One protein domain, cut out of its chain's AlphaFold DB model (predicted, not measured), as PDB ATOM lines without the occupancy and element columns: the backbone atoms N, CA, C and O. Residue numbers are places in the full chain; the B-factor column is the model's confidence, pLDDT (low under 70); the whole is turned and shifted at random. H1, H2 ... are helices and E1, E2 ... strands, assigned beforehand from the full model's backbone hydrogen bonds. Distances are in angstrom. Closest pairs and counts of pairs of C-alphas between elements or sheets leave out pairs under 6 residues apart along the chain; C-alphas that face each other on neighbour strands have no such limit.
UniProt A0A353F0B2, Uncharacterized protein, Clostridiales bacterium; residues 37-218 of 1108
ATOM      1  N   TYR A  37     103.478 123.032 122.470       49.22
ATOM      2  CA  TYR A  37     102.394 124.012 122.447       49.22
ATOM      3  C   TYR A  37     102.815 125.209 121.592       49.22
ATOM      4  O   TYR A  37     103.815 125.863 121.885       49.22
ATOM      5  N   GLY A  38     102.053 125.505 120.537       52.47
ATOM      6  CA  GLY A  38     102.216 126.754 119.798       52.47
ATOM      7  C   GLY A  38     101.813 127.927 120.688       52.47
ATOM      8  O   GLY A  38     100.777 127.874 121.355       52.47
ATOM      9  N   VAL A  39     102.629 128.980 120.726       64.75
ATOM     10  CA  VAL A  39     102.340 130.153 121.559       64.75
ATOM     11  C   VAL A  39     101.262 130.996 120.889       64.75
ATOM     12  O   VAL A  39     101.332 131.299 119.694       64.75
ATOM     13  N   TYR A  40     100.229 131.341 121.659       69.75
ATOM     14  CA  TYR A  40      99.140 132.175 121.171       69.75
ATOM     15  C   TYR A  40      99.603 133.631 121.067       69.75
ATOM     16  O   TYR A  40      99.894 134.270 122.079       69.75
ATOM     17  N   ALA A  41      99.641 134.162 119.849       67.06
ATOM     18  CA  ALA A  41     100.015 135.539 119.578       67.06
ATOM     19  C   ALA A  41      98.817 136.462 119.834       67.06
ATOM     20  O   ALA A  41      97.911 136.588 119.012       67.06
ATOM     21  N   THR A  42      98.804 137.152 120.979       67.44
ATOM     22  CA  THR A  42      97.822 138.223 121.244       67.44
ATOM     23  C   THR A  42      98.058 139.459 120.379       67.44
ATOM     24  O   THR A  42      97.173 140.301 120.233       67.44
ATOM     25  N   THR A  43      99.261 139.595 119.827       78.50
ATOM     26  CA  THR A  43      99.645 140.629 118.871       78.50
ATOM     27  C   THR A  43     100.400 139.942 117.736       78.50
ATOM     28  O   THR A  43     101.386 139.268 118.023       78.50
ATOM     29  N   PRO A  44      99.937 140.043 116.479       80.00
ATOM     30  CA  PRO A  44     100.626 139.442 115.342       80.00
ATOM     31  C   PRO A  44     102.053 139.986 115.171       80.00
ATOM     32  O   PRO A  44     102.231 141.199 115.327       80.00
ATOM     33  N   PRO A  45     103.038 139.144 114.813       85.31
ATOM     34  CA  PRO A  45     104.333 139.624 114.343       85.31
ATOM     35  C   PRO A  45     104.176 140.349 112.998       85.31
ATOM     36  O   PRO A  45     103.285 140.052 112.190       85.31
ATOM     37  N   THR A  46     105.040 141.322 112.763       89.25
ATOM     38  CA  THR A  46     105.115 142.084 111.523       89.25
ATOM     39  C   THR A  46     105.986 141.322 110.544       89.25
ATOM     40  O   THR A  46     107.163 141.174 110.782       89.25
ATOM     41  N   ILE A  47     105.436 140.882 109.407       90.56
ATOM     42  CA  ILE A  47     106.230 140.177 108.385       90.56
ATOM     43  C   ILE A  47     107.092 141.177 107.606       90.56
ATOM     44  O   ILE A  47     106.670 141.686 106.555       90.56
ATOM     45  N   ASP A  48     108.276 141.478 108.131       87.12
ATOM     46  CA  ASP A  48     109.245 142.401 107.536       87.12
ATOM     47  C   ASP A  48     110.667 141.822 107.406       87.12
ATOM     48  O   ASP A  48     111.489 142.394 106.678       87.12
ATOM     49  N   GLY A  49     110.901 140.626 107.958       82.62
ATOM     50  CA  GLY A  49     112.171 139.909 107.873       82.62
ATOM     51  C   GLY A  49     113.148 140.269 108.993       82.62
ATOM     52  O   GLY A  49     114.316 139.884 108.910       82.62
ATOM     53  N   GLU A  50     112.703 140.997 110.018       85.94
ATOM     54  CA  GLU A  50     113.423 141.213 111.272       85.94
ATOM     55  C   GLU A  50     112.829 140.353 112.397       85.94
ATOM     56  O   GLU A  50     111.709 139.868 112.322       85.94
ATOM     57  N   ILE A  51     113.588 140.143 113.475       88.44
ATOM     58  CA  ILE A  51     113.064 139.424 114.643       88.44
ATOM     59  C   ILE A  51     112.345 140.417 115.559       88.44
ATOM     60  O   ILE A  51     112.988 141.198 116.262       88.44
ATOM     61  N   ASP A  52     111.018 140.342 115.585       87.50
ATOM     62  CA  ASP A  52     110.179 141.081 116.530       87.50
ATOM     63  C   ASP A  52     110.291 140.577 117.983       87.50
ATOM     64  O   ASP A  52     110.476 139.387 118.247       87.50
ATOM     65  N   GLU A  53     110.054 141.466 118.959       86.00
ATOM     66  CA  GLU A  53     110.046 141.119 120.394       86.00
ATOM     67  C   GLU A  53     108.997 140.053 120.760       86.00
ATOM     68  O   GLU A  53     109.188 139.313 121.726       86.00
ATOM     69  N   VAL A  54     107.911 139.933 119.987       83.12
ATOM     70  CA  VAL A  54     106.840 138.948 120.229       83.12
ATOM     71  C   VAL A  54     107.324 137.498 120.089       83.12
ATOM     72  O   VAL A  54     106.758 136.592 120.695       83.12
ATOM     73  N   TRP A  55     108.424 137.265 119.365       85.06
ATOM     74  CA  TRP A  55     109.033 135.942 119.220       85.06
ATOM     75  C   TRP A  55     109.803 135.472 120.464       85.06
ATOM     76  O   TRP A  55     110.192 134.302 120.530       85.06
ATOM     77  N   ASN A  56     110.047 136.348 121.443       84.50
ATOM     78  CA  ASN A  56     110.803 136.005 122.654       84.50
ATOM     79  C   ASN A  56     110.098 134.943 123.505       84.50
ATOM     80  O   ASN A  56     110.769 134.114 124.114       84.50
ATOM     81  N   ASP A  57     108.766 134.937 123.491       75.81
ATOM     82  CA  ASP A  57     107.958 134.002 124.274       75.81
ATOM     83  C   ASP A  57     107.707 132.671 123.539       75.81
ATOM     84  O   ASP A  57     107.197 131.725 124.139       75.81
ATOM     85  N   ALA A  58     108.073 132.573 122.253       77.19
ATOM     86  CA  ALA A  58     107.889 131.372 121.442       77.19
ATOM     87  C   ALA A  58     109.078 130.391 121.575       77.19
ATOM     88  O   ALA A  58     110.237 130.813 121.475       77.19
ATOM     89  N   PRO A  59     108.819 129.079 121.763       77.81
ATOM     90  CA  PRO A  59     109.865 128.074 121.929       77.81
ATOM     91  C   PRO A  59     110.671 127.865 120.642       77.81
ATOM     92  O   PRO A  59     110.128 127.901 119.537       77.81
ATOM     93  N   GLU A  60     111.970 127.612 120.807       85.75
ATOM     94  CA  GLU A  60     112.910 127.331 119.717       85.75
ATOM     95  C   GLU A  60     112.943 125.840 119.397       85.75
ATOM     96  O   GLU A  60     113.163 125.006 120.276       85.75
ATOM     97  N   MET A  61     112.768 125.510 118.118       84.00
ATOM     98  CA  MET A  61     112.995 124.175 117.577       84.00
ATOM     99  C   MET A  61     114.261 124.226 116.724       84.00
ATOM    100  O   MET A  61     114.258 124.782 115.628       84.00
ATOM    101  N   ALA A  62     115.359 123.698 117.260       84.88
ATOM    102  CA  ALA A  62     116.637 123.653 116.558       84.88
ATOM    103  C   ALA A  62     116.630 122.584 115.454       84.88
ATOM    104  O   ALA A  62     115.981 121.545 115.597       84.88
ATOM    105  N   PHE A  63     117.387 122.825 114.384       85.88
ATOM    106  CA  PHE A  63     117.734 121.772 113.425       85.88
ATOM    107  C   PHE A  63     118.583 120.687 114.098       85.88
ATOM    108  O   PHE A  63     119.237 120.952 115.113       85.88
ATOM    109  N   GLY A  64     118.596 119.478 113.527       80.56
ATOM    110  CA  GLY A  64     119.366 118.345 114.049       80.56
ATOM    111  C   GLY A  64     120.830 118.705 114.328       80.56
ATOM    112  O   GLY A  64     121.376 118.323 115.362       80.56
ATOM    113  N   ASN A  65     121.429 119.548 113.483       85.31
ATOM    114  CA  ASN A  65     122.606 120.333 113.824       85.31
ATOM    115  C   ASN A  65     122.198 121.761 114.211       85.31
ATOM    116  O   ASN A  65     121.868 122.589 113.361       85.31
ATOM    117  N   ALA A  66     122.311 122.078 115.502       82.00
ATOM    118  CA  ALA A  66     121.957 123.388 116.051       82.00
ATOM    119  C   ALA A  66     122.727 124.568 115.416       82.00
ATOM    120  O   ALA A  66     122.278 125.711 115.495       82.00
ATOM    121  N   SER A  67     123.865 124.312 114.758       86.75
ATOM    122  CA  SER A  67     124.632 125.339 114.037       86.75
ATOM    123  C   SER A  67     123.902 125.869 112.801       86.75
ATOM    124  O   SER A  67     124.168 126.996 112.391       86.75
ATOM    125  N   ASN A  68     122.960 125.097 112.242       88.31
ATOM    126  CA  ASN A  68     122.132 125.497 111.100       88.31
ATOM    127  C   ASN A  68     121.024 126.493 111.501       88.31
ATOM    128  O   ASN A  68     120.430 127.133 110.635       88.31
ATOM    129  N   GLY A  69     120.784 126.670 112.807       92.19
ATOM    130  CA  GLY A  69     119.824 127.621 113.367       92.19
ATOM    131  C   GLY A  69     118.588 126.957 113.981       92.19
ATOM    132  O   GLY A  69     118.669 125.854 114.526       92.19
ATOM    133  N   TYR A  70     117.444 127.641 113.930       90.56
ATOM    134  CA  TYR A  70     116.197 127.191 114.560       90.56
ATOM    135  C   TYR A  70     114.949 127.782 113.896       90.56
ATOM    136  O   TYR A  70     115.010 128.784 113.178       90.56
ATOM    137  N   ILE A  71     113.797 127.184 114.198       90.00
ATOM    138  CA  ILE A  71     112.476 127.712 113.854       90.00
ATOM    139  C   ILE A  71     111.640 127.991 115.115       90.00
ATOM    140  O   ILE A  71     111.774 127.302 116.128       90.00
ATOM    141  N   LYS A  72     110.756 128.994 115.054       88.50
ATOM    142  CA  LYS A  72     109.727 129.291 116.071       88.50
ATOM    143  C   LYS A  72     108.349 129.356 115.426       88.50
ATOM    144  O   LYS A  72     108.228 129.686 114.246       88.50
ATOM    145  N   VAL A  73     107.309 129.071 116.211       84.50
ATOM    146  CA  VAL A  73     105.922 129.006 115.725       84.50
ATOM    147  C   VAL A  73     104.974 129.742 116.667       84.50
ATOM    148  O   VAL A  73     105.004 129.528 117.881       84.50
ATOM    149  N   MET A  74     104.093 130.564 116.097       81.19
ATOM    150  CA  MET A  74     103.005 131.245 116.801       81.19
ATOM    151  C   MET A  74     101.689 131.175 116.023       81.19
ATOM    152  O   MET A  74     101.663 130.896 114.826       81.19
ATOM    153  N   TRP A  75     100.577 131.457 116.700       78.25
ATOM    154  CA  TRP A  75      99.234 131.409 116.117       78.25
ATOM    155  C   TRP A  75      98.318 132.485 116.704       78.25
ATOM    156  O   TRP A  75      98.259 132.619 117.925       78.25
ATOM    157  N   ASP A  76      97.559 133.204 115.871       75.19
ATOM    158  CA  ASP A  76      96.622 134.263 116.314       75.19
ATOM    159  C   ASP A  76      95.130 133.926 116.115       75.19
ATOM    160  O   ASP A  76      94.245 134.753 116.349       75.19
ATOM    161  N   GLY A  77      94.831 132.713 115.655       65.00
ATOM    162  CA  GLY A  77      93.513 132.374 115.143       65.00
ATOM    163  C   GLY A  77      92.427 132.066 116.164       65.00
ATOM    164  O   GLY A  77      92.654 131.508 117.239       65.00
ATOM    165  N   THR A  78      91.197 132.339 115.741       57.91
ATOM    166  CA  THR A  78      89.931 131.979 116.392       57.91
ATOM    167  C   THR A  78      89.361 130.666 115.831       57.91
ATOM    168  O   THR A  78      89.862 130.126 114.850       57.91
ATOM    169  N   THR A  79      88.245 130.174 116.383       52.66
ATOM    170  CA  THR A  79      87.530 128.971 115.899       52.66
ATOM    171  C   THR A  79      86.904 129.109 114.498       52.66
ATOM    172  O   THR A  79      86.175 128.218 114.072       52.66
ATOM    173  N   ALA A  80      87.097 130.245 113.821       52.16
ATOM    174  CA  ALA A  80      86.504 130.547 112.518       52.16
ATOM    175  C   ALA A  80      87.521 131.013 111.464       52.16
ATOM    176  O   ALA A  80      87.249 130.845 110.277       52.16
ATOM    177  N   GLN A  81      88.654 131.602 111.870       59.41
ATOM    178  CA  GLN A  81      89.740 132.097 111.006       59.41
ATOM    179  C   GLN A  81      91.029 132.228 111.821       59.41
ATOM    180  O   GLN A  81      90.952 132.594 112.997       59.41
ATOM    181  N   GLY A  82      92.192 132.010 111.205       70.69
ATOM    182  CA  GLY A  82      93.471 132.236 111.869       70.69
ATOM    183  C   GLY A  82      94.697 132.146 110.979       70.69
ATOM    184  O   GLY A  82      94.654 131.518 109.913       70.69
ATOM    185  N   THR A  83      95.775 132.763 111.453       80.19
ATOM    186  CA  THR A  83      97.061 132.827 110.771       80.19
ATOM    187  C   THR A  83      98.144 132.164 111.617       80.19
ATOM    188  O   THR A  83      98.296 132.413 112.816       80.19
ATOM    189  N   LEU A  84      98.892 131.278 110.963       82.12
ATOM    190  CA  LEU A  84     100.075 130.633 111.506       82.12
ATOM    191  C   LEU A  84     101.288 131.489 111.175       82.12
ATOM    192  O   LEU A  84     101.514 131.805 110.007       82.12
ATOM    193  N   TYR A  85     102.068 131.827 112.191       87.00
ATOM    194  CA  TYR A  85     103.300 132.581 112.038       87.00
ATOM    195  C   TYR A  85     104.494 131.668 112.269       87.00
ATOM    196  O   TYR A  85     104.536 130.935 113.261       87.00
ATOM    197  N   LEU A  86     105.478 131.745 111.379       90.00
ATOM    198  CA  LEU A  86     106.743 131.028 111.483       90.00
ATOM    199  C   LEU A  86     107.895 132.028 111.435       90.00
ATOM    200  O   LEU A  86     107.895 132.924 110.592       90.00
ATOM    201  N   LEU A  87     108.883 131.825 112.300       91.56
ATOM    202  CA  LEU A  87     110.184 132.478 112.222       91.56
ATOM    203  C   LEU A  87     111.232 131.412 111.926       91.56
ATOM    204  O   LEU A  87     111.302 130.412 112.638       91.56
ATOM    205  N   ALA A  88     112.062 131.647 110.918       93.19
ATOM    206  CA  ALA A  88     113.244 130.855 110.625       93.19
ATOM    207  C   ALA A  88     114.484 131.717 110.844       93.19
ATOM    208  O   ALA A  88     114.627 132.766 110.218       93.19
ATOM    209  N   VAL A  89     115.393 131.261 111.699       94.12
ATOM    210  CA  VAL A  89     116.750 131.799 111.784       94.12
ATOM    211  C   VAL A  89     117.668 130.737 111.210       94.12
ATOM    212  O   VAL A  89     117.817 129.672 111.804       94.12
ATOM    213  N   VAL A  90     118.239 131.012 110.040       93.06
ATOM    214  CA  VAL A  90     119.020 130.048 109.260       93.06
ATOM    215  C   VAL A  90     120.459 130.536 109.170       93.06
ATOM    216  O   VAL A  90     120.716 131.671 108.767       93.06
ATOM    217  N   ASN A  91     121.401 129.671 109.538       91.69
ATOM    218  CA  ASN A  91     122.829 129.971 109.582       91.69
ATOM    219  C   ASN A  91     123.613 128.984 108.710       91.69
ATOM    220  O   ASN A  91     123.303 127.797 108.669       91.69
ATOM    221  N   GLY A  92     124.637 129.470 108.005       84.44
ATOM    222  CA  GLY A  92     125.530 128.649 107.179       84.44
ATOM    223  C   GLY A  92     124.874 127.990 105.959       84.44
ATOM    224  O   GLY A  92     125.531 127.204 105.282       84.44
ATOM    225  N   CYS A  93     123.608 128.305 105.677       85.94
ATOM    226  CA  CYS A  93     122.794 127.691 104.631       85.94
ATOM    227  C   CYS A  93     122.160 128.768 103.739       85.94
ATOM    228  O   CYS A  93     121.867 129.874 104.199       85.94
ATOM    229  N   GLU A  94     121.951 128.447 102.462       85.69
ATOM    230  CA  GLU A  94     121.478 129.414 101.456       85.69
ATOM    231  C   GLU A  94     119.947 129.479 101.365       85.69
ATOM    232  O   GLU A  94     119.380 130.486 100.929       85.69
ATOM    233  N   GLU A  95     119.273 128.416 101.806       90.31
ATOM    234  CA  GLU A  95     117.824 128.277 101.733       90.31
ATOM    235  C   GLU A  95     117.259 127.336 102.800       90.31
ATOM    236  O   GLU A  95     117.970 126.502 103.369       90.31
ATOM    237  N   VAL A  96     115.953 127.463 103.030       90.81
ATOM    238  CA  VAL A  96     115.146 126.597 103.884       90.81
ATOM    239  C   VAL A  96     113.842 126.228 103.177       90.81
ATOM    240  O   VAL A  96     113.152 127.083 102.618       90.81
ATOM    241  N   ASP A  97     113.495 124.948 103.219       89.19
ATOM    242  CA  ASP A  97     112.241 124.390 102.729       89.19
ATOM    243  C   ASP A  97     111.337 124.050 103.905       89.19
ATOM    244  O   ASP A  97     111.695 123.232 104.752       89.19
ATOM    245  N   PHE A  98     110.147 124.643 103.946       87.00
ATOM    246  CA  PHE A  98     109.129 124.285 104.929       87.00
ATOM    247  C   PHE A  98     108.208 123.194 104.392       87.00
ATOM    248  O   PHE A  98     107.772 123.252 103.242       87.00
ATOM    249  N   VAL A  99     107.858 122.245 105.261       83.12
ATOM    250  CA  VAL A  99     106.886 121.180 105.007       83.12
ATOM    251  C   VAL A  99     105.828 121.209 106.106       83.12
ATOM    252  O   VAL A  99     106.121 120.992 107.280       83.12
ATOM    253  N   ILE A 100     104.580 121.484 105.738       77.94
ATOM    254  CA  ILE A 100     103.479 121.704 106.680       77.94
ATOM    255  C   ILE A 100     102.316 120.783 106.334       77.94
ATOM    256  O   ILE A 100     101.869 120.742 105.187       77.94
ATOM    257  N   SER A 101     101.770 120.101 107.334       71.38
ATOM    258  CA  SER A 101     100.534 119.330 107.218       71.38
ATOM    259  C   SER A 101      99.553 119.735 108.309       71.38
ATOM    260  O   SER A 101      99.939 120.073 109.429       71.38
ATOM    261  N   ALA A 102      98.266 119.737 107.971       62.38
ATOM    262  CA  ALA A 102      97.200 120.164 108.868       62.38
ATOM    263  C   ALA A 102      96.130 119.076 108.993       62.38
ATOM    264  O   ALA A 102      95.720 118.482 107.988       62.38
ATOM    265  N   GLN A 103      95.644 118.866 110.218       59.50
ATOM    266  CA  GLN A 103      94.578 117.921 110.525       59.50
ATOM    267  C   GLN A 103      93.512 118.557 111.425       59.50
ATOM    268  O   GLN A 103      93.824 119.223 112.415       59.50
ATOM    269  N   PHE A 104      92.236 118.340 111.088       50.00
ATOM    270  CA  PHE A 104      91.098 118.944 111.785       50.00
ATOM    271  C   PHE A 104      90.069 117.890 112.206       50.00
ATOM    272  O   PHE A 104      89.719 117.018 111.409       50.00
ATOM    273  N   HIS A 105      89.508 118.015 113.412       43.50
ATOM    274  CA  HIS A 105      88.287 117.292 113.766       43.50
ATOM    275  C   HIS A 105      87.093 117.869 112.994       43.50
ATOM    276  O   HIS A 105      86.779 119.053 113.104       43.50
ATOM    277  N   SER A 106      86.377 117.023 112.249       39.16
ATOM    278  CA  SER A 106      85.058 117.376 111.701       39.16
ATOM    279  C   SER A 106      83.915 117.103 112.694       39.16
ATOM    280  O   SER A 106      82.846 117.693 112.565       39.16
ATOM    281  N   ASN A 107      84.146 116.235 113.692       41.50
ATOM    282  CA  ASN A 107      83.390 116.032 114.937       41.50
ATOM    283  C   ASN A 107      84.112 114.974 115.812       41.50
ATOM    284  O   ASN A 107      85.127 114.406 115.400       41.50
ATOM    285  N   THR A 108      83.586 114.683 117.005       41.28
ATOM    286  CA  THR A 108      84.126 113.721 117.991       41.28
ATOM    287  C   THR A 108      84.037 112.237 117.586       41.28
ATOM    288  O   THR A 108      84.340 111.372 118.401       41.28
ATOM    289  N   SER A 109      83.633 111.908 116.353       39.62
ATOM    290  CA  SER A 109      83.312 110.528 115.936       39.62
ATOM    291  C   SER A 109      83.825 110.112 114.544       39.62
ATOM    292  O   SER A 109      83.474 109.032 114.072       39.62
ATOM    293  N   ALA A 110      84.655 110.922 113.878       42.41
ATOM    294  CA  ALA A 110      85.254 110.580 112.580       42.41
ATOM    295  C   ALA A 110      86.716 110.093 112.717       42.41
ATOM    296  O   ALA A 110      87.445 110.620 113.558       42.41
ATOM    297  N   PRO A 111      87.170 109.117 111.900       42.75
ATOM    298  CA  PRO A 111      88.566 108.684 111.878       42.75
ATOM    299  C   PRO A 111      89.489 109.761 111.293       42.75
ATOM    300  O   PRO A 111      89.113 110.517 110.395       42.75
ATOM    301  N   TRP A 112      90.714 109.798 111.811       46.12
ATOM    302  CA  TRP A 112      91.773 110.736 111.456       46.12
ATOM    303  C   TRP A 112      92.220 110.533 109.998       46.12
ATOM    304  O   TRP A 112      92.606 109.431 109.617       46.12
ATOM    305  N   SER A 113      92.204 111.586 109.174       45.72
ATOM    306  CA  SER A 113      92.854 111.577 107.856       45.72
ATOM    307  C   SER A 113      93.632 112.869 107.630       45.72
ATOM    308  O   SER A 113      93.178 113.957 107.985       45.72
ATOM    309  N   TRP A 114      94.856 112.744 107.129       52.91
ATOM    310  CA  TRP A 114      95.740 113.874 106.867       52.91
ATOM    311  C   TRP A 114      95.385 114.533 105.529       52.91
ATOM    312  O   TRP A 114      95.126 113.851 104.538       52.91
ATOM    313  N   GLY A 115      95.368 115.870 105.485       50.00
ATOM    314  CA  GLY A 115      94.968 116.654 104.306       50.00
ATOM    315  C   GLY A 115      96.022 116.777 103.191       50.00
ATOM    316  O   GLY A 115      95.777 117.494 102.212       50.00
ATOM    317  N   GLY A 116      97.164 116.093 103.342       57.97
ATOM    318  CA  GLY A 116      98.355 116.181 102.490       57.97
ATOM    319  C   GLY A 116      99.348 117.266 102.934       57.97
ATOM    320  O   GLY A 116      98.967 118.224 103.606       57.97
ATOM    321  N   ASN A 117     100.613 117.109 102.532       66.19
ATOM    322  CA  ASN A 117     101.715 118.010 102.881       66.19
ATOM    323  C   ASN A 117     101.783 119.201 101.901       66.19
ATOM    324  O   ASN A 117     101.625 119.037 100.688       66.19
ATOM    325  N   TYR A 118     102.027 120.395 102.431       72.44
ATOM    326  CA  TYR A 118     102.247 121.646 101.704       72.44
ATOM    327  C   TYR A 118     103.690 122.087 101.893       72.44
ATOM    328  O   TYR A 118     104.229 121.916 102.983       72.44
ATOM    329  N   GLY A 119     104.294 122.714 100.885       77.38
ATOM    330  CA  GLY A 119     105.623 123.293 101.062       77.38
ATOM    331  C   GLY A 119     105.860 124.590 100.320       77.38
ATOM    332  O   GLY A 119     105.101 124.975  99.424       77.38
ATOM    333  N   PHE A 120     106.911 125.274 100.755       84.38
ATOM    334  CA  PHE A 120     107.455 126.465 100.120       84.38
ATOM    335  C   PHE A 120     108.946 126.607 100.458       84.38
ATOM    336  O   PHE A 120     109.363 126.382 101.594       84.38
ATOM    337  N   ASN A 121     109.723 126.983  99.446       89.50
ATOM    338  CA  ASN A 121     111.157 127.249  99.507       89.50
ATOM    339  C   ASN A 121     111.410 128.739  99.785       89.50
ATOM    340  O   ASN A 121     110.780 129.605  99.166       89.50
ATOM    341  N   ILE A 122     112.328 129.033 100.705       90.88
ATOM    342  CA  ILE A 122     112.695 130.388 101.125       90.88
ATOM    343  C   ILE A 122     114.217 130.532 101.106       90.88
ATOM    344  O   ILE A 122     114.939 129.721 101.671       90.88
ATOM    345  N   ASN A 123     114.697 131.623 100.520       91.56
ATOM    346  CA  ASN A 123     116.087 132.073 100.604       91.56
ATOM    347  C   ASN A 123     116.167 133.520 101.114       91.56
ATOM    348  O   ASN A 123     115.149 134.204 101.247       91.56
ATOM    349  N   ALA A 124     117.388 134.020 101.305       90.69
ATOM    350  CA  ALA A 124     117.667 135.353 101.846       90.69
ATOM    351  C   ALA A 124     117.023 136.541 101.091       90.69
ATOM    352  O   ALA A 124     116.933 137.632 101.649       90.69
ATOM    353  N   ASN A 125     116.584 136.348  99.841       89.31
ATOM    354  CA  ASN A 125     115.985 137.385  98.991       89.31
ATOM    355  C   ASN A 125     114.469 137.221  98.806       89.31
ATOM    356  O   ASN A 125     113.860 137.926  97.999       89.31
ATOM    357  N   THR A 126     113.855 136.264  99.499       89.88
ATOM    358  CA  THR A 126     112.444 135.933  99.299       89.88
ATOM    359  C   THR A 126     111.545 137.041  99.844       89.88
ATOM    360  O   THR A 126     111.570 137.366 101.028       89.88
ATOM    361  N   ASP A 127     110.722 137.611  98.965       91.00
ATOM    362  CA  ASP A 127     109.673 138.570  99.308       91.00
ATOM    363  C   ASP A 127     108.419 138.219  98.514       91.00
ATOM    364  O   ASP A 127     108.357 138.425  97.299       91.00
ATOM    365  N   SER A 128     107.410 137.690  99.203       86.31
ATOM    366  CA  SER A 128     106.181 137.253  98.550       86.31
ATOM    367  C   SER A 128     105.310 138.410  98.053       86.31
ATOM    368  O   SER A 128     104.363 138.180  97.303       86.31
ATOM    369  N   LYS A 129     105.595 139.651  98.473       84.19
ATOM    370  CA  LYS A 129     104.904 140.865  98.012       84.19
ATOM    371  C   LYS A 129     105.615 141.523  96.826       84.19
ATOM    372  O   LYS A 129     105.078 142.481  96.264       84.19
ATOM    373  N   ALA A 130     106.797 141.041  96.433       83.06
ATOM    374  CA  ALA A 130     107.483 141.523  95.241       83.06
ATOM    375  C   ALA A 130     106.687 141.177  93.970       83.06
ATOM    376  O   ALA A 130     106.112 140.095  93.837       83.06
ATOM    377  N   ALA A 131     106.655 142.105  93.008       66.69
ATOM    378  CA  ALA A 131     105.950 141.898  91.747       66.69
ATOM    379  C   ALA A 131     106.534 140.692  90.985       66.69
ATOM    380  O   ALA A 131     107.734 140.650  90.722       66.69
ATOM    381  N   GLY A 132     105.679 139.732  90.616       68.81
ATOM    382  CA  GLY A 132     106.082 138.517  89.896       68.81
ATOM    383  C   GLY A 132     106.578 137.369  90.782       68.81
ATOM    384  O   GLY A 132     107.081 136.382  90.247       68.81
ATOM    385  N   TYR A 133     106.444 137.463  92.110       76.38
ATOM    386  CA  TYR A 133     106.741 136.340  92.999       76.38
ATOM    387  C   TYR A 133     105.810 135.148  92.729       76.38
ATOM    388  O   TYR A 133     104.588 135.290  92.691       76.38
ATOM    389  N   VAL A 134     106.403 133.964  92.589       74.00
ATOM    390  CA  VAL A 134     105.700 132.683  92.479       74.00
ATOM    391  C   VAL A 134     106.293 131.754  93.529       74.00
ATOM    392  O   VAL A 134     107.493 131.476  93.489       74.00
ATOM    393  N   ALA A 135     105.466 131.284  94.464       72.19
ATOM    394  CA  ALA A 135     105.886 130.301  95.456       72.19
ATOM    395  C   ALA A 135     106.353 129.014  94.753       72.19
ATOM    396  O   ALA A 135     105.697 128.532  93.825       72.19
ATOM    397  N   LYS A 136     107.482 128.455  95.192       76.56
ATOM    398  CA  LYS A 136     108.074 127.222  94.651       76.56
ATOM    399  C   LYS A 136     108.299 126.219  95.775       76.56
ATOM    400  O   LYS A 136     108.493 126.614  96.917       76.56
ATOM    401  N   THR A 137     108.300 124.938  95.433       75.81
ATOM    402  CA  THR A 137     108.797 123.850  96.282       75.81
ATOM    403  C   THR A 137     109.938 123.159  95.540       75.81
ATOM    404  O   THR A 137     109.875 123.051  94.316       75.81
ATOM    405  N   LYS A 138     110.980 122.734  96.262       74.19
ATOM    406  CA  LYS A 138     112.066 121.892  95.731       74.19
ATOM    407  C   LYS A 138     111.879 120.405  96.047       74.19
ATOM    408  O   LYS A 138     112.562 119.571  95.470       74.19
ATOM    409  N   ALA A 139     110.939 120.077  96.931       69.25
ATOM    410  CA  ALA A 139     110.679 118.709  97.340       69.25
ATOM    411  C   ALA A 139     109.814 117.981  96.304       69.25
ATOM    412  O   ALA A 139     108.621 118.271  96.175       69.25
ATOM    413  N   ASP A 140     110.396 116.986  95.635       66.94
ATOM    414  CA  ASP A 140     109.733 116.172  94.605       66.94
ATOM    415  C   ASP A 140     108.545 115.350  95.140       66.94
ATOM    416  O   ASP A 140     107.676 114.921  94.384       66.94
ATOM    417  N   PHE A 141     108.482 115.133  96.457       68.62
ATOM    418  CA  PHE A 141     107.394 114.407  97.119       68.62
ATOM    419  C   PHE A 141     106.204 115.301  97.513       68.62
ATOM    420  O   PHE A 141     105.191 114.794  98.001       68.62
ATOM    421  N   LEU A 142     106.283 116.621  97.302       66.94
ATOM    422  CA  LEU A 142     105.184 117.547  97.576       66.94
ATOM    423  C   LEU A 142     104.390 117.844  96.304       66.94
ATOM    424  O   LEU A 142     104.897 118.392  95.333       66.94
ATOM    425  N   THR A 143     103.095 117.532  96.336       56.88
ATOM    426  CA  THR A 143     102.181 117.730  95.194       56.88
ATOM    427  C   THR A 143     101.451 119.076  95.226       56.88
ATOM    428  O   THR A 143     100.661 119.373  94.328       56.88
ATOM    429  N   ARG A 144     101.658 119.890  96.274       61.41
ATOM    430  CA  ARG A 144     100.937 121.151  96.511       61.41
ATOM    431  C   ARG A 144     101.855 122.240  97.070       61.41
ATOM    432  O   ARG A 144     102.414 122.093  98.155       61.41
ATOM    433  N   THR A 145     101.911 123.375  96.379       61.81
ATOM    434  CA  THR A 145     102.587 124.596  96.847       61.81
ATOM    435  C   THR A 145     101.567 125.553  97.452       61.81
ATOM    436  O   THR A 145     100.497 125.775  96.879       61.81
ATOM    437  N   SER A 146     101.872 126.134  98.610       62.75
ATOM    438  CA  SER A 146     100.973 127.098  99.247       62.75
ATOM    439  C   SER A 146     101.116 128.492  98.628       62.75
ATOM    440  O   SER A 146     102.145 129.140  98.792       62.75
ATOM    441  N   GLN A 147     100.070 128.983  97.957       61.03
ATOM    442  CA  GLN A 147     100.011 130.366  97.450       61.03
ATOM    443  C   GLN A 147      99.495 131.381  98.490       61.03
ATOM    444  O   GLN A 147      99.500 132.580  98.234       61.03
ATOM    445  N   ASN A 148      99.074 130.917  99.672       67.88
ATOM    446  CA  ASN A 148      98.468 131.758 100.714       67.88
ATOM    447  C   ASN A 148      99.470 132.205 101.797       67.88
ATOM    448  O   ASN A 148      99.060 132.749 102.823       67.88
ATOM    449  N   ALA A 149     100.765 131.938 101.609       79.06
ATOM    450  CA  ALA A 149     101.819 132.357 102.528       79.06
ATOM    451  C   ALA A 149     102.337 133.756 102.162       79.06
ATOM    452  O   ALA A 149     102.704 134.023 101.018       79.06
ATOM    453  N   ILE A 150     102.392 134.643 103.152       88.38
ATOM    454  CA  ILE A 150     103.091 135.922 103.077       88.38
ATOM    455  C   ILE A 150     104.473 135.712 103.690       88.38
ATOM    456  O   ILE A 150     104.561 135.331 104.851       88.38
ATOM    457  N   ILE A 151     105.533 135.945 102.921       91.38
ATOM    458  CA  ILE A 151     106.913 135.636 103.304       91.38
ATOM    459  C   ILE A 151     107.773 136.879 103.120       91.38
ATOM    460  O   ILE A 151     107.727 137.517 102.063       91.38
ATOM    461  N   LYS A 152     108.610 137.176 104.113       93.50
ATOM    462  CA  LYS A 152     109.685 138.154 103.983       93.50
ATOM    463  C   LYS A 152     110.956 137.616 104.624       93.50
ATOM    464  O   LYS A 152     110.949 137.218 105.783       93.50
ATOM    465  N   ALA A 153     112.034 137.598 103.850       93.19
ATOM    466  CA  ALA A 153     113.355 137.196 104.304       93.19
ATOM    467  C   ALA A 153     114.362 138.341 104.176       93.19
ATOM    468  O   ALA A 153     114.230 139.220 103.315       93.19
ATOM    469  N   LYS A 154     115.380 138.306 105.034       93.31
ATOM    470  CA  LYS A 154     116.488 139.256 105.045       93.31
ATOM    471  C   LYS A 154     117.799 138.554 105.385       93.31
ATOM    472  O   LYS A 154     117.892 137.824 106.368       93.31
ATOM    473  N   ALA A 155     118.831 138.819 104.590       91.06
ATOM    474  CA  ALA A 155     120.184 138.332 104.848       91.06
ATOM    475  C   ALA A 155     120.757 138.866 106.176       91.06
ATOM    476  O   ALA A 155     120.587 140.040 106.519       91.06
ATOM    477  N   THR A 156     121.498 138.013 106.877       88.88
ATOM    478  CA  THR A 156     122.307 138.336 108.060       88.88
ATOM    479  C   THR A 156     123.785 138.058 107.769       88.88
ATOM    480  O   THR A 156     124.137 137.567 106.698       88.88
ATOM    481  N   GLU A 157     124.685 138.373 108.705       84.62
ATOM    482  CA  GLU A 157     126.124 138.097 108.535       84.62
ATOM    483  C   GLU A 157     126.444 136.595 108.434       84.62
ATOM    484  O   GLU A 157     127.459 136.220 107.852       84.62
ATOM    485  N   THR A 158     125.582 135.742 108.993       85.19
ATOM    486  CA  THR A 158     125.788 134.290 109.104       85.19
ATOM    487  C   THR A 158     124.818 133.467 108.261       85.19
ATOM    488  O   THR A 158     124.953 132.247 108.225       85.19
ATOM    489  N   GLY A 159     123.857 134.096 107.582       90.44
ATOM    490  CA  GLY A 159     122.810 133.419 106.819       90.44
ATOM    491  C   GLY A 159     121.641 134.357 106.535       90.44
ATOM    492  O   GLY A 159     121.820 135.381 105.871       90.44
ATOM    493  N   PHE A 160     120.442 134.029 107.019       94.12
ATOM    494  CA  PHE A 160     119.263 134.887 106.880       94.12
ATOM    495  C   PHE A 160     118.199 134.615 107.948       94.12
ATOM    496  O   PHE A 160     118.163 133.560 108.581       94.12
ATOM    497  N   VAL A 161     117.310 135.589 108.125       93.19
ATOM    498  CA  VAL A 161     116.072 135.451 108.895       93.19
ATOM    499  C   VAL A 161     114.901 135.487 107.926       93.19
ATOM    500  O   VAL A 161     114.917 136.255 106.962       93.19
ATOM    501  N   ALA A 162     113.897 134.650 108.158       93.19
ATOM    502  CA  ALA A 162     112.654 134.667 107.405       93.19
ATOM    503  C   ALA A 162     111.446 134.623 108.332       93.19
ATOM    504  O   ALA A 162     111.371 133.789 109.232       93.19
ATOM    505  N   GLU A 163     110.473 135.478 108.050       93.50
ATOM    506  CA  GLU A 163     109.170 135.471 108.693       93.50
ATOM    507  C   GLU A 163     108.094 135.077 107.690       93.50
ATOM    508  O   GLU A 163     108.083 135.519 106.534       93.50
ATOM    509  N   VAL A 164     107.174 134.234 108.145       90.62
ATOM    510  CA  VAL A 164     106.095 133.691 107.327       90.62
ATOM    511  C   VAL A 164     104.777 133.849 108.064       90.62
ATOM    512  O   VAL A 164     104.654 133.415 109.203       90.62
ATOM    513  N   ALA A 165     103.775 134.406 107.392       88.69
ATOM    514  CA  ALA A 165     102.382 134.369 107.813       88.69
ATOM    515  C   ALA A 165     101.582 133.507 106.835       88.69
ATOM    516  O   ALA A 165     101.465 133.826 105.652       88.69
ATOM    517  N   PHE A 166     101.009 132.418 107.327       82.69
ATOM    518  CA  PHE A 166     100.215 131.486 106.543       82.69
ATOM    519  C   PHE A 166      98.758 131.501 107.016       82.69
ATOM    520  O   PHE A 166      98.436 131.038 108.111       82.69
ATOM    521  N   THR A 167      97.872 132.057 106.187       76.94
ATOM    522  CA  THR A 167      96.454 132.243 106.530       76.94
ATOM    523  C   THR A 167      95.605 131.086 106.016       76.94
ATOM    524  O   THR A 167      95.665 130.718 104.840       76.94
ATOM    525  N   LEU A 168      94.762 130.534 106.889       66.69
ATOM    526  CA  LEU A 168      93.855 129.443 106.535       66.69
ATOM    527  C   LEU A 168      92.561 129.946 105.892       66.69
ATOM    528  O   LEU A 168      92.023 130.993 106.251       66.69
ATOM    529  N   THR A 169      92.007 129.141 104.988       61.97
ATOM    530  CA  THR A 169      90.676 129.356 104.411       61.97
ATOM    531  C   THR A 169      89.564 128.999 105.411       61.97
ATOM    532  O   THR A 169      89.745 128.174 106.311       61.97
ATOM    533  N   ALA A 170      88.391 129.630 105.273       55.66
ATOM    534  CA  ALA A 170      87.295 129.549 106.250       55.66
ATOM    535  C   ALA A 170      86.702 128.133 106.442       55.66
ATOM    536  O   ALA A 170      86.196 127.819 107.515       55.66
ATOM    537  N   ASP A 171      86.774 127.270 105.429       55.91
ATOM    538  CA  ASP A 171      86.345 125.864 105.459       55.91
ATOM    539  C   ASP A 171      87.252 124.993 106.343       55.91
ATOM    540  O   ASP A 171      86.770 124.162 107.110       55.91
ATOM    541  N   ARG A 172      88.565 125.234 106.295       55.19
ATOM    542  CA  ARG A 172      89.562 124.548 107.131       55.19
ATOM    543  C   ARG A 172      89.626 125.112 108.544       55.19
ATOM    544  O   ARG A 172      89.933 124.392 109.487       55.19
ATOM    545  N   ALA A 173      89.257 126.379 108.701       52.44
ATOM    546  CA  ALA A 173      89.167 127.028 109.995       52.44
ATOM    547  C   ALA A 173      87.956 126.560 110.848       52.44
ATOM    548  O   ALA A 173      87.992 126.677 112.069       52.44
ATOM    549  N   GLN A 174      86.900 125.977 110.257       48.88
ATOM    550  CA  GLN A 174      85.727 125.490 111.011       48.88
ATOM    551  C   GLN A 174      86.023 124.290 111.928       48.88
ATOM    552  O   GLN A 174      85.387 124.144 112.977       48.88
ATOM    553  N   GLY A 175      87.007 123.453 111.578       49.91
ATOM    554  CA  GLY A 175      87.414 122.301 112.390       49.91
ATOM    555  C   GLY A 175      88.091 122.674 113.716       49.91
ATOM    556  O   GLY A 175      88.168 121.859 114.632       49.91
ATOM    557  N   PHE A 176      88.488 123.940 113.880       50.00
ATOM    558  CA  PHE A 176      89.037 124.467 115.132       50.00
ATOM    559  C   PHE A 176      88.022 124.596 116.254       50.00
ATOM    560  O   PHE A 176      88.412 124.873 117.377       50.00
ATOM    561  N   THR A 177      86.735 124.383 115.999       48.31
ATOM    562  CA  THR A 177      85.729 124.332 117.068       48.31
ATOM    563  C   THR A 177      85.906 123.130 118.010       48.31
ATOM    564  O   THR A 177      85.349 123.152 119.106       48.31
ATOM    565  N   HIS A 178      86.690 122.113 117.616       48.47
ATOM    566  CA  HIS A 178      86.831 120.838 118.336       48.47
ATOM    567  C   HIS A 178      88.288 120.436 118.664       48.47
ATOM    568  O   HIS A 178      88.501 119.351 119.199       48.47
ATOM    569  N   GLY A 179      89.278 121.295 118.384       52.78
ATOM    570  CA  GLY A 179      90.715 120.991 118.518       52.78
ATOM    571  C   GLY A 179      91.346 120.464 117.218       52.78
ATOM    572  O   GLY A 179      90.736 119.679 116.492       52.78
ATOM    573  N   GLY A 180      92.564 120.920 116.903       55.22
ATOM    574  CA  GLY A 180      93.306 120.547 115.690       55.22
ATOM    575  C   GLY A 180      94.817 120.481 115.928       55.22
ATOM    576  O   GLY A 180      95.329 121.153 116.827       55.22
ATOM    577  N   PHE A 181      95.508 119.665 115.122       60.31
ATOM    578  CA  PHE A 181      96.957 119.450 115.181       60.31
ATOM    579  C   PHE A 181      97.629 119.844 113.863       60.31
ATOM    580  O   PHE A 181      97.079 119.636 112.776       60.31
ATOM    581  N   TYR A 182      98.848 120.370 113.977       66.56
ATOM    582  CA  TYR A 182      99.744 120.631 112.855       66.56
ATOM    583  C   TYR A 182     101.018 119.814 112.964       66.56
ATOM    584  O   TYR A 182     101.637 119.784 114.028       66.56
ATOM    585  N   GLY A 183     101.423 119.225 111.841       73.62
ATOM    586  CA  GLY A 183     102.789 118.773 111.620       73.62
ATOM    587  C   GLY A 183     103.568 119.890 110.933       73.62
ATOM    588  O   GLY A 183     103.153 120.364 109.872       73.62
ATOM    589  N   ILE A 184     104.663 120.344 111.545       78.25
ATOM    590  CA  ILE A 184     105.542 121.368 110.970       78.25
ATOM    591  C   ILE A 184     106.964 120.837 110.953       78.25
ATOM    592  O   ILE A 184     107.499 120.447 111.989       78.25
ATOM    593  N   GLY A 185     107.567 120.892 109.773       83.44
ATOM    594  CA  GLY A 185     108.953 120.552 109.558       83.44
ATOM    595  C   GLY A 185     109.657 121.529 108.634       83.44
ATOM    596  O   GLY A 185     109.013 122.233 107.852       83.44
ATOM    597  N   ALA A 186     110.983 121.564 108.713       87.56
ATOM    598  CA  ALA A 186     111.800 122.299 107.759       87.56
ATOM    599  C   ALA A 186     113.128 121.594 107.469       87.56
ATOM    600  O   ALA A 186     113.622 120.828 108.297       87.56
ATOM    601  N   PHE A 187     113.700 121.887 106.302       89.31
ATOM    602  CA  PHE A 187     114.994 121.385 105.840       89.31
ATOM    603  C   PHE A 187     115.837 122.528 105.302       89.31
ATOM    604  O   PHE A 187     115.322 123.387 104.593       89.31
ATOM    605  N   VAL A 188     117.131 122.534 105.590       88.81
ATOM    606  CA  VAL A 188     118.065 123.479 104.963       88.81
ATOM    607  C   VAL A 188     118.707 122.877 103.711       88.81
ATOM    608  O   VAL A 188     118.931 121.670 103.637       88.81
ATOM    609  N   ASN A 189     119.009 123.725 102.721       82.38
ATOM    610  CA  ASN A 189     119.722 123.376 101.478       82.38
ATOM    611  C   ASN A 189     119.074 122.283 100.595       82.38
ATOM    612  O   ASN A 189     119.761 121.683  99.771       82.38
ATOM    613  N   GLY A 190     117.778 122.002 100.763       72.12
ATOM    614  CA  GLY A 190     117.048 121.042  99.928       72.12
ATOM    615  C   GLY A 190     117.490 119.579 100.062       72.12
ATOM    616  O   GLY A 190     117.132 118.763  99.213       72.12
ATOM    617  N   ASP A 191     118.259 119.228 101.100       77.12
ATOM    618  CA  ASP A 191     118.665 117.844 101.362       77.12
ATOM    619  C   ASP A 191     117.705 117.171 102.350       77.12
ATOM    620  O   ASP A 191     117.806 117.315 103.571       77.12
ATOM    621  N   TYR A 192     116.755 116.423 101.794       81.25
ATOM    622  CA  TYR A 192     115.685 115.761 102.541       81.25
ATOM    623  C   TYR A 192     116.101 114.429 103.181       81.25
ATOM    624  O   TYR A 192     115.242 113.717 103.696       81.25
ATOM    625  N   THR A 193     117.387 114.063 103.121       78.75
ATOM    626  CA  THR A 193     117.888 112.752 103.570       78.75
ATOM    627  C   THR A 193     118.779 112.814 104.810       78.75
ATOM    628  O   THR A 193     119.100 111.779 105.390       78.75
ATOM    629  N   ILE A 194     119.158 114.015 105.258       80.69
ATOM    630  CA  ILE A 194     120.116 114.213 106.352       80.69
ATOM    631  C   ILE A 194     119.412 114.748 107.603       80.69
ATOM    632  O   ILE A 194     118.934 115.881 107.618       80.69
ATOM    633  N   ALA A 195     119.409 113.964 108.688       78.50
ATOM    634  CA  ALA A 195     118.724 114.306 109.949       78.50
ATOM    635  C   ALA A 195     119.277 115.581 110.596       78.50
ATOM    636  O   ALA A 195     118.553 116.352 111.216       78.50
ATOM    637  N   GLU A 196     120.563 115.850 110.389       84.19
ATOM    638  CA  GLU A 196     121.221 117.068 110.860       84.19
ATOM    639  C   GLU A 196     120.711 118.346 110.166       84.19
ATOM    640  O   GLU A 196     120.789 119.437 110.736       84.19
ATOM    641  N   ASN A 197     120.148 118.226 108.960       86.75
ATOM    642  CA  ASN A 197     119.617 119.347 108.183       86.75
ATOM    643  C   ASN A 197     118.111 119.553 108.380       86.75
ATOM    644  O   ASN A 197     117.555 120.493 107.809       86.75
ATOM    645  N   SER A 198     117.447 118.704 109.169       87.19
ATOM    646  CA  SER A 198     116.003 118.753 109.379       87.19
ATOM    647  C   SER A 198     115.629 119.262 110.771       87.19
ATOM    648  O   SER A 198     116.400 119.189 111.728       87.19
ATOM    649  N   VAL A 199     114.419 119.801 110.885       85.75
ATOM    650  CA  VAL A 199     113.749 120.093 112.155       85.75
ATOM    651  C   VAL A 199     112.311 119.600 112.071       85.75
ATOM    652  O   VAL A 199     111.634 119.829 111.071       85.75
ATOM    653  N   GLY A 200     111.840 118.915 113.115       76.38
ATOM    654  CA  GLY A 200     110.440 118.491 113.253       76.38
ATOM    655  C   GLY A 200     109.962 117.382 112.314       76.38
ATOM    656  O   GLY A 200     108.767 117.091 112.306       76.38
ATOM    657  N   MET A 201     110.870 116.735 111.576       75.81
ATOM    658  CA  MET A 201     110.567 115.681 110.601       75.81
ATOM    659  C   MET A 201     111.327 114.397 110.901       75.81
ATOM    660  O   MET A 201     112.530 114.435 111.156       75.81
ATOM    661  N   ASP A 202     110.626 113.275 110.788       79.00
ATOM    662  CA  ASP A 202     111.204 111.941 110.727       79.00
ATOM    663  C   ASP A 202     111.584 111.652 109.270       79.00
ATOM    664  O   ASP A 202     110.725 111.599 108.388       79.00
ATOM    665  N   ILE A 203     112.884 111.529 109.009       74.75
ATOM    666  CA  ILE A 203     113.416 111.389 107.649       74.75
ATOM    667  C   ILE A 203     113.070 110.037 107.040       74.75
ATOM    668  O   ILE A 203     112.802 109.968 105.839       74.75
ATOM    669  N   ASP A 204     112.988 108.992 107.860       76.69
ATOM    670  CA  ASP A 204     112.687 107.647 107.378       76.69
ATOM    671  C   ASP A 204     111.233 107.552 106.889       76.69
ATOM    672  O   ASP A 204     110.931 106.817 105.949       76.69
ATOM    673  N   ASN A 205     110.345 108.379 107.457       72.69
ATOM    674  CA  ASN A 205     108.914 108.418 107.154       72.69
ATOM    675  C   ASN A 205     108.456 109.742 106.510       72.69
ATOM    676  O   ASN A 205     107.265 110.051 106.492       72.69
ATOM    677  N   ILE A 206     109.372 110.533 105.940       69.25
ATOM    678  CA  ILE A 206     109.103 111.893 105.424       69.25
ATOM    679  C   ILE A 206     108.020 111.953 104.329       69.25
ATOM    680  O   ILE A 206     107.345 112.970 104.144       69.25
ATOM    681  N   LYS A 207     107.845 110.855 103.582       68.44
ATOM    682  CA  LYS A 207     106.844 110.725 102.509       68.44
ATOM    683  C   LYS A 207     105.458 110.360 103.040       68.44
ATOM    684  O   LYS A 207     104.473 110.516 102.316       68.44
ATOM    685  N   ASP A 208     105.381 109.915 104.289       63.88
ATOM    686  CA  ASP A 208     104.146 109.525 104.941       63.88
ATOM    687  C   ASP A 208     103.553 110.693 105.722       63.88
ATOM    688  O   ASP A 208     104.242 111.547 106.280       63.88
ATOM    689  N   SER A 209     102.225 110.725 105.800       55.25
ATOM    690  CA  SER A 209     101.524 111.817 106.490       55.25
ATOM    691  C   SER A 209     101.798 111.870 108.004       55.25
ATOM    692  O   SER A 209     101.438 112.848 108.648       55.25
ATOM    693  N   SER A 210     102.405 110.823 108.571       57.34
ATOM    694  CA  SER A 210     102.786 110.697 109.982       57.34
ATOM    695  C   SER A 210     104.265 110.987 110.263       57.34
ATOM    696  O   SER A 210     104.665 110.876 111.416       57.34
ATOM    697  N   GLY A 211     105.069 111.365 109.263       61.09
ATOM    698  CA  GLY A 211     106.515 111.612 109.399       61.09
ATOM    699  C   GLY A 211     106.904 112.883 110.167       61.09
ATOM    700  O   GLY A 211     107.949 113.467 109.894       61.09
ATOM    701  N   TYR A 212     106.065 113.358 111.090       69.81
ATOM    702  CA  TYR A 212     106.304 114.557 111.894       69.81
ATOM    703  C   TYR A 212     106.683 114.171 113.321       69.81
ATOM    704  O   TYR A 212     105.950 113.440 113.983       69.81
ATOM    705  N   ILE A 213     107.789 114.723 113.817       61.88
ATOM    706  CA  ILE A 213     108.262 114.484 115.193       61.88
ATOM    707  C   ILE A 213     107.499 115.375 116.189       61.88
ATOM    708  O   ILE A 213     107.316 115.008 117.349       61.88
ATOM    709  N   TYR A 214     106.996 116.531 115.738       59.84
ATOM    710  CA  TYR A 214     106.248 117.474 116.571       59.84
ATOM    711  C   TYR A 214     104.792 117.605 116.116       59.84
ATOM    712  O   TYR A 214     104.512 117.891 114.952       59.84
ATOM    713  N   GLY A 215     103.861 117.471 117.063       56.69
ATOM    714  CA  GLY A 215     102.469 117.885 116.900       56.69
ATOM    715  C   GLY A 215     102.231 119.222 117.598       56.69
ATOM    716  O   GLY A 215     102.506 119.337 118.791       56.69
ATOM    717  N   ILE A 216     101.715 120.219 116.876       61.66
ATOM    718  CA  ILE A 216     101.422 121.552 117.424       61.66
ATOM    719  C   ILE A 216      99.911 121.717 117.589       61.66
ATOM    720  O   ILE A 216      99.162 121.728 116.610       61.66
ATOM    721  N   TYR A 217      99.467 121.848 118.840       57.78
ATOM    722  CA  TYR A 217      98.058 122.042 119.196       57.78
ATOM    723  C   TYR A 217      97.718 123.537 119.273       57.78
ATOM    724  O   TYR A 217      98.286 124.259 120.093       57.78
ATOM    725  N   LEU A 218      96.793 124.011 118.431       56.88
ATOM    726  CA  LEU A 218      96.459 125.437 118.296       56.88
ATOM    727  C   LEU A 218      94.991 125.693 118.673       56.88
ATOM    728  O   LEU A 218      94.091 125.514 117.854       56.88
TER     729      LEU A 218
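What this domain is: This is residues 37 to 218 of the 1108 residues of an uncharacterized protein of Clostridiales bacterium (UniProt A0A353F0B2). Two four-stranded sheets lie face to face as a sandwich, E1, E2, E6 and E5 in one and E4, E3, E7 and E8 in the other, the strands of the one at 24 degrees to those of the other. The short helix H1 is over E1 at the edge of the first sheet, on the side away from the second sheet, and H2 is at one end of the sandwich, by the last residue of E3. The printed part has 182 residues, with two named helices and eight named strands in the order H1 E1 E2 E3 E4 E5 E6 H2 E7 E8, and both sheets are antiparallel throughout. The class is mostly strand, though under half of the residues are in named elements, and long unnamed stretches make up much of the rest. The whole is compact, with a radius of gyration of the C-alphas of 15.5 A and spans of 50 by 37 by 34 A.

How they stand to each other: Start at residues 37 to 52, where 39 to 40 pair in parallel with 74 to 75 of E1, residues 69 to 75. Next comes H1, residues 53 to 57, which is on the sheet over E1 at a height of 9.2 A, its local plane fitted to just 6 C-alphas; the C-alphas of Trp 55 and Lys 72, the closest of the two, are 7.4 A apart. E1 forms a hairpin with E2, residues 83 to 91; look for N 72 and O 87 at 2.9 A. E3, residues 95 to 104, begins the second sheet and forms a hairpin with E4, residues 117 to 123, where N 100 and O 118 are 2.8 A apart. Back in the first sheet, E5, residues 149 to 155, forms a hairpin with E6, residues 159 to 167, with N 150 and O 165 at 2.8 A. E6 is also the antiparallel neighbour of E2, with N 88 and O 162 at 2.8 A. H2, residues 170 to 177, only grazes the second sheet with residues 172 to 177; its closest C-alpha pair with E3 is Gly 175 and Phe 104, 5.0 A. E7, residues 180 to 188, is antiparallel to E3, with N 99 and O 185 at 2.8 A, and forms a hairpin with E8, residues 215 to 217, with N 216 and O 182 at 2.9 A. The facing parts of the two sheets are 10.2 A centre to centre, and their best planes are 20 degrees apart. Of the O i to N i+4 pairs, 0 of 1 in H1 and 1 of 4 in H2 are within hydrogen-bond range, against 1 of 2 and 2 of 5 for O i to N i+3.

Where its parts are: Find C-alpha 53 at (110.046, 141.119, 120.394), where H1 begins; it is 8.4 A long. E1 spans 21.1 A, E2 26.0 A, E3 30.0 A and E4 20.2 A. E5 spans 19.5 A and E6 26.4 A, from C-alpha 159 at (122.810, 133.419, 106.819). H2 measures 12.1 A, E7 27.1 A and E8 6.5 A, ending at C-alpha 217 at (98.058, 122.042, 119.196).

The domain as a whole: The C-alphas of Ser 109 and Glu 157, the two farthest apart, are 51.5 A from each other. The printed part has no cut. Its long links are H1 to E1, E3 to E4, E4 to E5 and E7 to E8, the last with 26 residues. The mean pLDDT of the printed part is 74.4; look for values under 70 at 67 residues, among them 102 to 117, 168 to 182 and 206 to 218.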